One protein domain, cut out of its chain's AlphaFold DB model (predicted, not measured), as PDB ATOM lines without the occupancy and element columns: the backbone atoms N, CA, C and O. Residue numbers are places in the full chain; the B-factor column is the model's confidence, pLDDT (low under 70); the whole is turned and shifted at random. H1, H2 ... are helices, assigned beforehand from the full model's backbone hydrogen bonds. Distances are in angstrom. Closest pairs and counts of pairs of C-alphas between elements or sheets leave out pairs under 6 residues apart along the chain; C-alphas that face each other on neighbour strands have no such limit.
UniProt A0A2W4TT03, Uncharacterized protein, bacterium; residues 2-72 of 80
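What this domain is: This is residues 2 to 72 of the 80 residues of an uncharacterized protein of bacterium (UniProt A0A2W4TT03). A long helix, H1, forms an arm that makes up much of the length; beyond its last residue an open link runs on to the short helix H2 near the other end of the longest axis, and the chain then folds back through a long link to H3, set off to one side. The three helices do not pack into a bundle, and there is no common core. The printed part has 71 residues with three named helices, in the order H1, H2, H3, and no named strand; its class is all helix. It is extended, with a radius of gyration of the C-alphas of 22.2 A, and spans 71 by 36 by 21 A.

Where its parts are: H1 is residues 2 to 27, 37.7 A from first to last C-alpha, and begins at C-alpha 2 at (136.695, 157.842, 202.621). H2 is residues 37 to 46, 14.1 A long, with C-alpha 37 at (91.224, 149.835, 160.093). H3 is residues 59 to 71, 18.5 A long, and ends at C-alpha 71 at (86.179, 143.630, 198.306).

How they stand to each other: H1 and H2 are apart, with no C-alpha of the one within 8 A of the other. By the same measure H2 and H3 are apart, and so are H1 and H3. Residues 2 to 38, of which 2 to 27 belong to H1, stand free. Residues 52 to 72, of which 59 to 71 belong to H3, stand free too. In H1, H2 and H3 every O i to N i+4 pair is within hydrogen-bond range.

The domain as a whole: The C-alphas of Ile 2 and Arg 45, the two farthest apart, are 71.6 A apart, and the outline is only just elongated. The printed part has no cut. The link from H1 to H2, 9 residues, is short; that from H2 to H3, 12 residues, is long. The mean pLDDT of the printed part is 78.6, with residues 2 to 7, 24 to 33 and 52 to 54 under 70.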
ATOM      1  N   ILE A   2     137.148 157.183 203.869       51.84
ATOM      2  CA  ILE A   2     136.695 157.842 202.621       51.84
ATOM      3  C   ILE A   2     136.520 156.860 201.436       51.84
ATOM      4  O   ILE A   2     135.545 156.971 200.702       51.84
ATOM      5  N   LEU A   3     137.387 155.845 201.286       50.03
ATOM      6  CA  LEU A   3     137.250 154.839 200.213       50.03
ATOM      7  C   LEU A   3     135.973 153.984 200.320       50.03
ATOM      8  O   LEU A   3     135.376 153.653 199.302       50.03
ATOM      9  N   ALA A   4     135.531 153.652 201.537       52.94
ATOM     10  CA  ALA A   4     134.344 152.818 201.746       52.94
ATOM     11  C   ALA A   4     133.048 153.561 201.373       52.94
ATOM     12  O   ALA A   4     132.130 152.969 200.811       52.94
ATOM     13  N   SER A   5     132.997 154.874 201.624       53.09
ATOM     14  CA  SER A   5     131.864 155.733 201.267       53.09
ATOM     15  C   SER A   5     131.705 155.896 199.752       53.09
ATOM     16  O   SER A   5     130.581 155.936 199.255       53.09
ATOM     17  N   VAL A   6     132.816 155.939 199.005       59.97
ATOM     18  CA  VAL A   6     132.804 156.029 197.534       59.97
ATOM     19  C   VAL A   6     132.299 154.726 196.908       59.97
ATOM     20  O   VAL A   6     131.460 154.764 196.011       59.97
ATOM     21  N   SER A   7     132.738 153.569 197.417       66.38
ATOM     22  CA  SER A   7     132.250 152.264 196.954       66.38
ATOM     23  C   SER A   7     130.766 152.047 197.252       66.38
ATOM     24  O   SER A   7     130.057 151.489 196.418       66.38
ATOM     25  N   LEU A   8     130.274 152.532 198.399       74.88
ATOM     26  CA  LEU A   8     128.851 152.469 198.739       74.88
ATOM     27  C   LEU A   8     128.007 153.366 197.819       74.88
ATOM     28  O   LEU A   8     126.976 152.929 197.314       74.88
ATOM     29  N   GLY A   9     128.466 154.592 197.552       78.94
ATOM     30  CA  GLY A   9     127.797 155.499 196.616       78.94
ATOM     31  C   GLY A   9     127.739 154.931 195.197       78.94
ATOM     32  O   GLY A   9     126.698 154.987 194.546       78.94
ATOM     33  N   PHE A  10     128.826 154.307 194.740       82.00
ATOM     34  CA  PHE A  10     128.865 153.635 193.444       82.00
ATOM     35  C   PHE A  10     127.902 152.441 193.379       82.00
ATOM     36  O   PHE A  10     127.151 152.312 192.414       82.00
ATOM     37  N   ALA A  11     127.856 151.607 194.422       80.69
ATOM     38  CA  ALA A  11     126.927 150.481 194.493       80.69
ATOM     39  C   ALA A  11     125.456 150.934 194.454       80.69
ATOM     40  O   ALA A  11     124.644 150.322 193.762       80.69
ATOM     41  N   LEU A  12     125.122 152.037 195.133       85.31
ATOM     42  CA  LEU A  12     123.778 152.618 195.105       85.31
ATOM     43  C   LEU A  12     123.402 153.156 193.720       85.31
ATOM     44  O   LEU A  12     122.278 152.945 193.272       85.31
ATOM     45  N   LEU A  13     124.338 153.799 193.017       87.19
ATOM     46  CA  LEU A  13     124.110 154.274 191.649       87.19
ATOM     47  C   LEU A  13     123.870 153.116 190.672       87.19
ATOM     48  O   LEU A  13     122.959 153.193 189.848       87.19
ATOM     49  N   VAL A  14     124.636 152.029 190.790       87.06
ATOM     50  CA  VAL A  14     124.441 150.822 189.972       87.06
ATOM     51  C   VAL A  14     123.088 150.176 190.277       87.06
ATOM     52  O   VAL A  14     122.344 149.868 189.348       87.06
ATOM     53  N   ALA A  15     122.722 150.030 191.553       84.62
ATOM     54  CA  ALA A  15     121.427 149.475 191.943       84.62
ATOM     55  C   ALA A  15     120.254 150.321 191.419       84.62
ATOM     56  O   ALA A  15     119.308 149.779 190.848       84.62
ATOM     57  N   ALA A  16     120.338 151.650 191.533       86.25
ATOM     58  CA  ALA A  16     119.328 152.561 191.001       86.25
ATOM     59  C   ALA A  16     119.209 152.459 189.470       86.25
ATOM     60  O   ALA A  16     118.098 152.398 188.945       86.25
ATOM     61  N   ALA A  17     120.335 152.378 188.753       84.12
ATOM     62  CA  ALA A  17     120.343 152.210 187.302       84.12
ATOM     63  C   ALA A  17     119.696 150.886 186.869       84.12
ATOM     64  O   ALA A  17     118.903 150.870 185.928       84.12
ATOM     65  N   VAL A  18     119.981 149.795 187.586       86.19
ATOM     66  CA  VAL A  18     119.368 148.482 187.352       86.19
ATOM     67  C   VAL A  18     117.858 148.546 187.584       86.19
ATOM     68  O   VAL A  18     117.094 148.170 186.700       86.19
ATOM     69  N   VAL A  19     117.405 149.095 188.717       86.19
ATOM     70  CA  VAL A  19     115.970 149.235 189.024       86.19
ATOM     71  C   VAL A  19     115.254 150.078 187.968       86.19
ATOM     72  O   VAL A  19     114.193 149.686 187.488       86.19
ATOM     73  N   VAL A  20     115.831 151.209 187.553       83.56
ATOM     74  CA  VAL A  20     115.252 152.057 186.500       83.56
ATOM     75  C   VAL A  20     115.206 151.321 185.160       83.56
ATOM     76  O   VAL A  20     114.204 151.419 184.456       83.56
ATOM     77  N   HIS A  21     116.242 150.558 184.805       74.94
ATOM     78  CA  HIS A  21     116.261 149.764 183.576       74.94
ATOM     79  C   HIS A  21     115.156 148.698 183.567       74.94
ATOM     80  O   HIS A  21     114.412 148.598 182.591       74.94
ATOM     81  N   TYR A  22     114.991 147.964 184.672       74.69
ATOM     82  CA  TYR A  22     113.924 146.972 184.818       74.69
ATOM     83  C   TYR A  22     112.531 147.607 184.804       74.69
ATOM     84  O   TYR A  22     111.656 147.118 184.099       74.69
ATOM     85  N   ARG A  23     112.329 148.734 185.500       71.50
ATOM     86  CA  ARG A  23     111.040 149.449 185.501       71.50
ATOM     87  C   ARG A  23     110.680 150.014 184.131       71.50
ATOM     88  O   ARG A  23     109.520 149.955 183.749       71.50
ATOM     89  N   ARG A  24     111.652 150.533 183.373       65.38
ATOM     90  CA  ARG A  24     111.414 151.006 181.997       65.38
ATOM     91  C   ARG A  24     111.077 149.855 181.056       65.38
ATOM     92  O   ARG A  24     110.210 150.016 180.212       65.38
ATOM     93  N   ARG A  25     111.717 148.695 181.225       60.66
ATOM     94  CA  ARG A  25     111.393 147.494 180.445       60.66
ATOM     95  C   ARG A  25     109.997 146.955 180.778       60.66
ATOM     96  O   ARG A  25     109.272 146.589 179.863       60.66
ATOM     97  N   ALA A  26     109.613 146.971 182.054       57.94
ATOM     98  CA  ALA A  26     108.266 146.612 182.497       57.94
ATOM     99  C   ALA A  26     107.202 147.596 181.975       57.94
ATOM    100  O   ALA A  26     106.162 147.166 181.504       57.94
ATOM    101  N   ALA A  27     107.484 148.904 181.964       53.81
ATOM    102  CA  ALA A  27     106.568 149.911 181.415       53.81
ATOM    103  C   ALA A  27     106.408 149.827 179.883       53.81
ATOM    104  O   ALA A  27     105.378 150.212 179.354       53.81
ATOM    105  N   SER A  28     107.404 149.305 179.159       50.81
ATOM    106  CA  SER A  28     107.285 148.987 177.724       50.81
ATOM    107  C   SER A  28     106.669 147.610 177.447       50.81
ATOM    108  O   SER A  28     106.697 147.166 176.303       50.81
ATOM    109  N   SER A  29     106.184 146.908 178.477       52.50
ATOM    110  CA  SER A  29     105.510 145.611 178.327       52.50
ATOM    111  C   SER A  29     103.999 145.741 178.138       52.50
ATOM    112  O   SER A  29     103.355 144.722 177.936       52.50
ATOM    113  N   GLU A  30     103.433 146.952 178.171       53.25
ATOM    114  CA  GLU A  30     102.090 147.174 177.636       53.25
ATOM    115  C   GLU A  30     102.212 147.193 176.106       53.25
ATOM    116  O   GLU A  30     102.823 148.122 175.563       53.25
ATOM    117  N   PRO A  31     101.738 146.152 175.394       56.31
ATOM    118  CA  PRO A  31     101.743 146.183 173.945       56.31
ATOM    119  C   PRO A  31     100.894 147.373 173.507       56.31
ATOM    120  O   PRO A  31      99.741 147.515 173.912       56.31
ATOM    121  N   GLU A  32     101.482 148.247 172.694       57.53
ATOM    122  CA  GLU A  32     100.739 149.311 172.030       57.53
ATOM    123  C   GLU A  32      99.541 148.666 171.314       57.53
ATOM    124  O   GLU A  32      99.746 147.699 170.572       57.53
ATOM    125  N   PRO A  33      98.294 149.101 171.577       58.72
ATOM    126  CA  PRO A  33      97.122 148.419 171.050       58.72
ATOM    127  C   PRO A  33      97.139 148.485 169.521       58.72
ATOM    128  O   PRO A  33      96.946 149.542 168.920       58.72
ATOM    129  N   ILE A  34      97.389 147.336 168.889       72.81
ATOM    130  CA  ILE A  34      97.485 147.200 167.434       72.81
ATOM    131  C   ILE A  34      96.065 147.106 166.867       72.81
ATOM    132  O   ILE A  34      95.588 146.032 166.519       72.81
ATOM    133  N   LEU A  35      95.354 148.230 166.811       80.00
ATOM    134  CA  LEU A  35      94.042 148.319 166.170       80.00
ATOM    135  C   LEU A  35      94.220 148.798 164.729       80.00
ATOM    136  O   LEU A  35      94.662 149.918 164.482       80.00
ATOM    137  N   THR A  36      93.894 147.934 163.768       87.31
ATOM    138  CA  THR A  36      93.926 148.276 162.338       87.31
ATOM    139  C   THR A  36      92.539 148.677 161.834       87.31
ATOM    140  O   THR A  36      91.521 148.237 162.365       87.31
ATOM    141  N   ASP A  37      92.484 149.445 160.746       90.19
ATOM    142  CA  ASP A  37      91.224 149.835 160.093       90.19
ATOM    143  C   ASP A  37      90.379 148.640 159.627       90.19
ATOM    144  O   ASP A  37      89.164 148.752 159.453       90.19
ATOM    145  N   GLU A  38      91.008 147.493 159.372       89.56
ATOM    146  CA  GLU A  38      90.282 146.265 159.044       89.56
ATOM    147  C   GLU A  38      89.595 145.683 160.284       89.56
ATOM    148  O   GLU A  38      88.416 145.345 160.228       89.56
ATOM    149  N   MET A  39      90.292 145.662 161.425       90.94
ATOM    150  CA  MET A  39      89.724 145.221 162.704       90.94
ATOM    151  C   MET A  39      88.559 146.118 163.135       90.94
ATOM    152  O   MET A  39      87.534 145.617 163.591       90.94
ATOM    153  N   ILE A  40      88.675 147.434 162.927       91.88
ATOM    154  CA  ILE A  40      87.589 148.389 163.198       91.88
ATOM    155  C   ILE A  40      86.366 148.063 162.340       91.88
ATOM    156  O   ILE A  40      85.265 147.907 162.866       91.88
ATOM    157  N   ARG A  41      86.550 147.880 161.027       94.06
ATOM    158  CA  ARG A  41      85.449 147.529 160.117       94.06
ATOM    159  C   ARG A  41      84.809 146.186 160.452       94.06
ATOM    160  O   ARG A  41      83.605 146.023 160.260       94.06
ATOM    161  N   GLN A  42      85.585 145.227 160.950       92.00
ATOM    162  CA  GLN A  42      85.043 143.961 161.423       92.00
ATOM    163  C   GLN A  42      84.152 144.160 162.653       92.00
ATOM    164  O   GLN A  42      83.024 143.673 162.651       92.00
ATOM    165  N   ILE A  43      84.596 144.933 163.647       93.25
ATOM    166  CA  ILE A  43      83.791 145.253 164.836       93.25
ATOM    167  C   ILE A  43      82.500 145.973 164.438       93.25
ATOM    168  O   ILE A  43      81.430 145.605 164.911       93.25
ATOM    169  N   GLU A  44      82.569 146.957 163.540       96.44
ATOM    170  CA  GLU A  44      81.379 147.670 163.059       96.44
ATOM    171  C   GLU A  44      80.377 146.737 162.363       96.44
ATOM    172  O   GLU A  44      79.165 146.910 162.497       96.44
ATOM    173  N   ARG A  45      80.871 145.746 161.612       95.50
ATOM    174  CA  ARG A  45      80.035 144.815 160.843       95.50
ATOM    175  C   ARG A  45      79.470 143.678 161.690       95.50
ATOM    176  O   ARG A  45      78.321 143.290 161.496       95.50
ATOM    177  N   GLU A  46      80.290 143.094 162.552       94.50
ATOM    178  CA  GLU A  46      80.006 141.831 163.242       94.50
ATOM    179  C   GLU A  46      79.653 142.049 164.715       94.50
ATOM    180  O   GLU A  46      78.981 141.212 165.312       94.50
ATOM    181  N   GLY A  47      80.051 143.185 165.294       90.94
ATOM    182  CA  GLY A  47      79.884 143.508 166.711       90.94
ATOM    183  C   GLY A  47      80.921 142.847 167.623       90.94
ATOM    184  O   GLY A  47      80.864 143.029 168.835       90.94
ATOM    185  N   TRP A  48      81.856 142.078 167.064       86.56
ATOM    186  CA  TRP A  48      82.916 141.385 167.791       86.56
ATOM    187  C   TRP A  48      84.140 141.176 166.889       86.56
ATOM    188  O   TRP A  48      84.054 141.298 165.668       86.56
ATOM    189  N   LEU A  49      85.286 140.881 167.502       86.50
ATOM    190  CA  LEU A  49      86.556 140.630 166.825       86.50
ATOM    191  C   LEU A  49      87.162 139.337 167.373       86.50
ATOM    192  O   LEU A  49      87.273 139.178 168.588       86.50
ATOM    193  N   HIS A  50      87.557 138.423 166.487       78.56
ATOM    194  CA  HIS A  50      88.377 137.276 166.870       78.56
ATOM    195  C   HIS A  50      89.851 137.662 166.779       78.56
ATOM    196  O   HIS A  50      90.281 138.207 165.765       78.56
ATOM    197  N   LEU A  51      90.613 137.390 167.833       76.00
ATOM    198  CA  LEU A  51      92.061 137.557 167.839       76.00
ATOM    199  C   LEU A  51      92.679 136.160 167.878       76.00
ATOM    200  O   LEU A  51      92.505 135.448 168.863       76.00
ATOM    201  N   ASP A  52      93.367 135.776 166.804       67.31
ATOM    202  CA  ASP A  52      93.957 134.436 166.663       67.31
ATOM    203  C   ASP A  52      95.212 134.237 167.544       67.31
ATOM    204  O   ASP A  52      95.540 133.106 167.899       67.31
ATOM    205  N   ASP A  53      95.880 135.326 167.949       59.50
ATOM    206  CA  ASP A  53      97.214 135.311 168.581       59.50
ATOM    207  C   ASP A  53      97.213 135.758 170.061       59.50
ATOM    208  O   ASP A  53      98.179 136.350 170.550       59.50
ATOM    209  N   GLY A  54      96.120 135.528 170.791       63.88
ATOM    210  CA  GLY A  54      96.070 135.808 172.230       63.88
ATOM    211  C   GLY A  54      96.773 134.725 173.052       63.88
ATOM    212  O   GLY A  54      96.507 133.537 172.861       63.88
ATOM    213  N   GLU A  55      97.623 135.115 174.009       71.44
ATOM    214  CA  GLU A  55      97.993 134.216 175.112       71.44
ATOM    215  C   GLU A  55      96.693 133.727 175.791       71.44
ATOM    216  O   GLU A  55      95.765 134.530 175.963       71.44
ATOM    217  N   PRO A  56      96.575 132.436 176.154       77.94
ATOM    218  CA  PRO A  56      95.423 131.947 176.896       77.94
ATOM    219  C   PRO A  56      95.178 132.789 178.151       77.94
ATOM    220  O   PRO A  56      96.115 133.124 178.872       77.94
ATOM    221  N   LEU A  57      93.912 133.109 178.424       80.44
ATOM    222  CA  LEU A  57      93.542 133.855 179.625       80.44
ATOM    223  C   LEU A  57      93.954 133.083 180.886       80.44
ATOM    224  O   LEU A  57      93.593 131.912 181.042       80.44
ATOM    225  N   ASP A  58      94.652 133.756 181.802       86.94
ATOM    226  CA  ASP A  58      94.958 133.211 183.123       86.94
ATOM    227  C   ASP A  58      93.715 133.311 184.022       86.94
ATOM    228  O   ASP A  58      93.342 134.373 184.524       86.94
ATOM    229  N   LEU A  59      93.033 132.177 184.197       91.88
ATOM    230  CA  LEU A  59      91.796 132.104 184.975       91.88
ATOM    231  C   LEU A  59      92.012 132.320 186.479       91.88
ATOM    232  O   LEU A  59      91.064 132.686 187.176       91.88
ATOM    233  N   ASP A  60      93.217 132.069 186.989       89.25
ATOM    234  CA  ASP A  60      93.524 132.273 188.401       89.25
ATOM    235  C   ASP A  60      93.837 133.747 188.677       89.25
ATOM    236  O   ASP A  60      93.375 134.285 189.686       89.25
ATOM    237  N   GLU A  61      94.525 134.425 187.751       90.44
ATOM    238  CA  GLU A  61      94.688 135.881 187.796       90.44
ATOM    239  C   GLU A  61      93.329 136.588 187.744       90.44
ATOM    240  O   GLU A  61      93.049 137.437 188.590       90.44
ATOM    241  N   ILE A  62      92.449 136.187 186.820       89.94
ATOM    242  CA  ILE A  62      91.094 136.747 186.711       89.94
ATOM    243  C   ILE A  62      90.338 136.605 188.033       89.94
ATOM    244  O   ILE A  62      89.803 137.591 188.534       89.94
ATOM    245  N   ARG A  63      90.340 135.411 188.639       90.38
ATOM    246  CA  ARG A  63      89.649 135.180 189.915       90.38
ATOM    247  C   ARG A  63      90.178 136.088 191.025       90.38
ATOM    248  O   ARG A  63      89.392 136.656 191.774       90.38
ATOM    249  N   GLN A  64      91.496 136.245 191.120       92.94
ATOM    250  CA  GLN A  64      92.108 137.112 192.125       92.94
ATOM    251  C   GLN A  64      91.724 138.587 191.924       92.94
ATOM    252  O   GLN A  64      91.519 139.310 192.899       92.94
ATOM    253  N   GLN A  65      91.643 139.055 190.677       92.19
ATOM    254  CA  GLN A  65      91.210 140.422 190.377       92.19
ATOM    255  C   GLN A  65      89.721 140.626 190.674       92.19
ATOM    256  O   GLN A  65      89.349 141.659 191.223       92.19
ATOM    257  N   GLU A  66      88.872 139.637 190.377       92.88
ATOM    258  CA  GLU A  66      87.449 139.680 190.730       92.88
ATOM    259  C   GLU A  66      87.242 139.765 192.245       92.88
ATOM    260  O   GLU A  66      86.459 140.590 192.708       92.88
ATOM    261  N   GLU A  67      87.949 138.946 193.026       93.00
ATOM    262  CA  GLU A  67      87.884 138.998 194.491       93.00
ATOM    263  C   GLU A  67      88.253 140.392 195.017       93.00
ATOM    264  O   GLU A  67      87.493 140.969 195.792       93.00
ATOM    265  N   GLN A  68      89.349 140.979 194.524       90.94
ATOM    266  CA  GLN A  68      89.760 142.340 194.891       90.94
ATOM    267  C   GLN A  68      88.698 143.385 194.525       90.94
ATOM    268  O   GLN A  68      88.334 144.207 195.361       90.94
ATOM    269  N   PHE A  69      88.153 143.322 193.307       90.44
ATOM    270  CA  PHE A  69      87.109 144.236 192.836       90.44
ATOM    271  C   PHE A  69      85.860 144.199 193.730       90.44
ATOM    272  O   PHE A  69      85.259 145.235 194.017       90.44
ATOM    273  N   TRP A  70      85.458 143.009 194.188       92.06
ATOM    274  CA  TRP A  70      84.284 142.850 195.050       92.06
ATOM    275  C   TRP A  70      84.537 143.197 196.520       92.06
ATOM    276  O   TRP A  70      83.585 143.486 197.242       92.06
ATOM    277  N   GLU A  71      85.790 143.171 196.969       91.94
ATOM    278  CA  GLU A  71      86.179 143.630 198.306       91.94
ATOM    279  C   GLU A  71      86.241 145.163 198.413       91.94
ATOM    280  O   GLU A  71      86.169 145.707 199.520       91.94
ATOM    281  N   GLU A  72      86.352 145.868 197.285       87.62
ATOM    282  CA  GLU A  72      86.375 147.326 197.257       87.62
ATOM    283  C   GLU A  72      85.026 147.947 197.646       87.62
ATOM    284  O   GLU A  72      83.938 147.437 197.368       87.62
TER     285      GLU A  72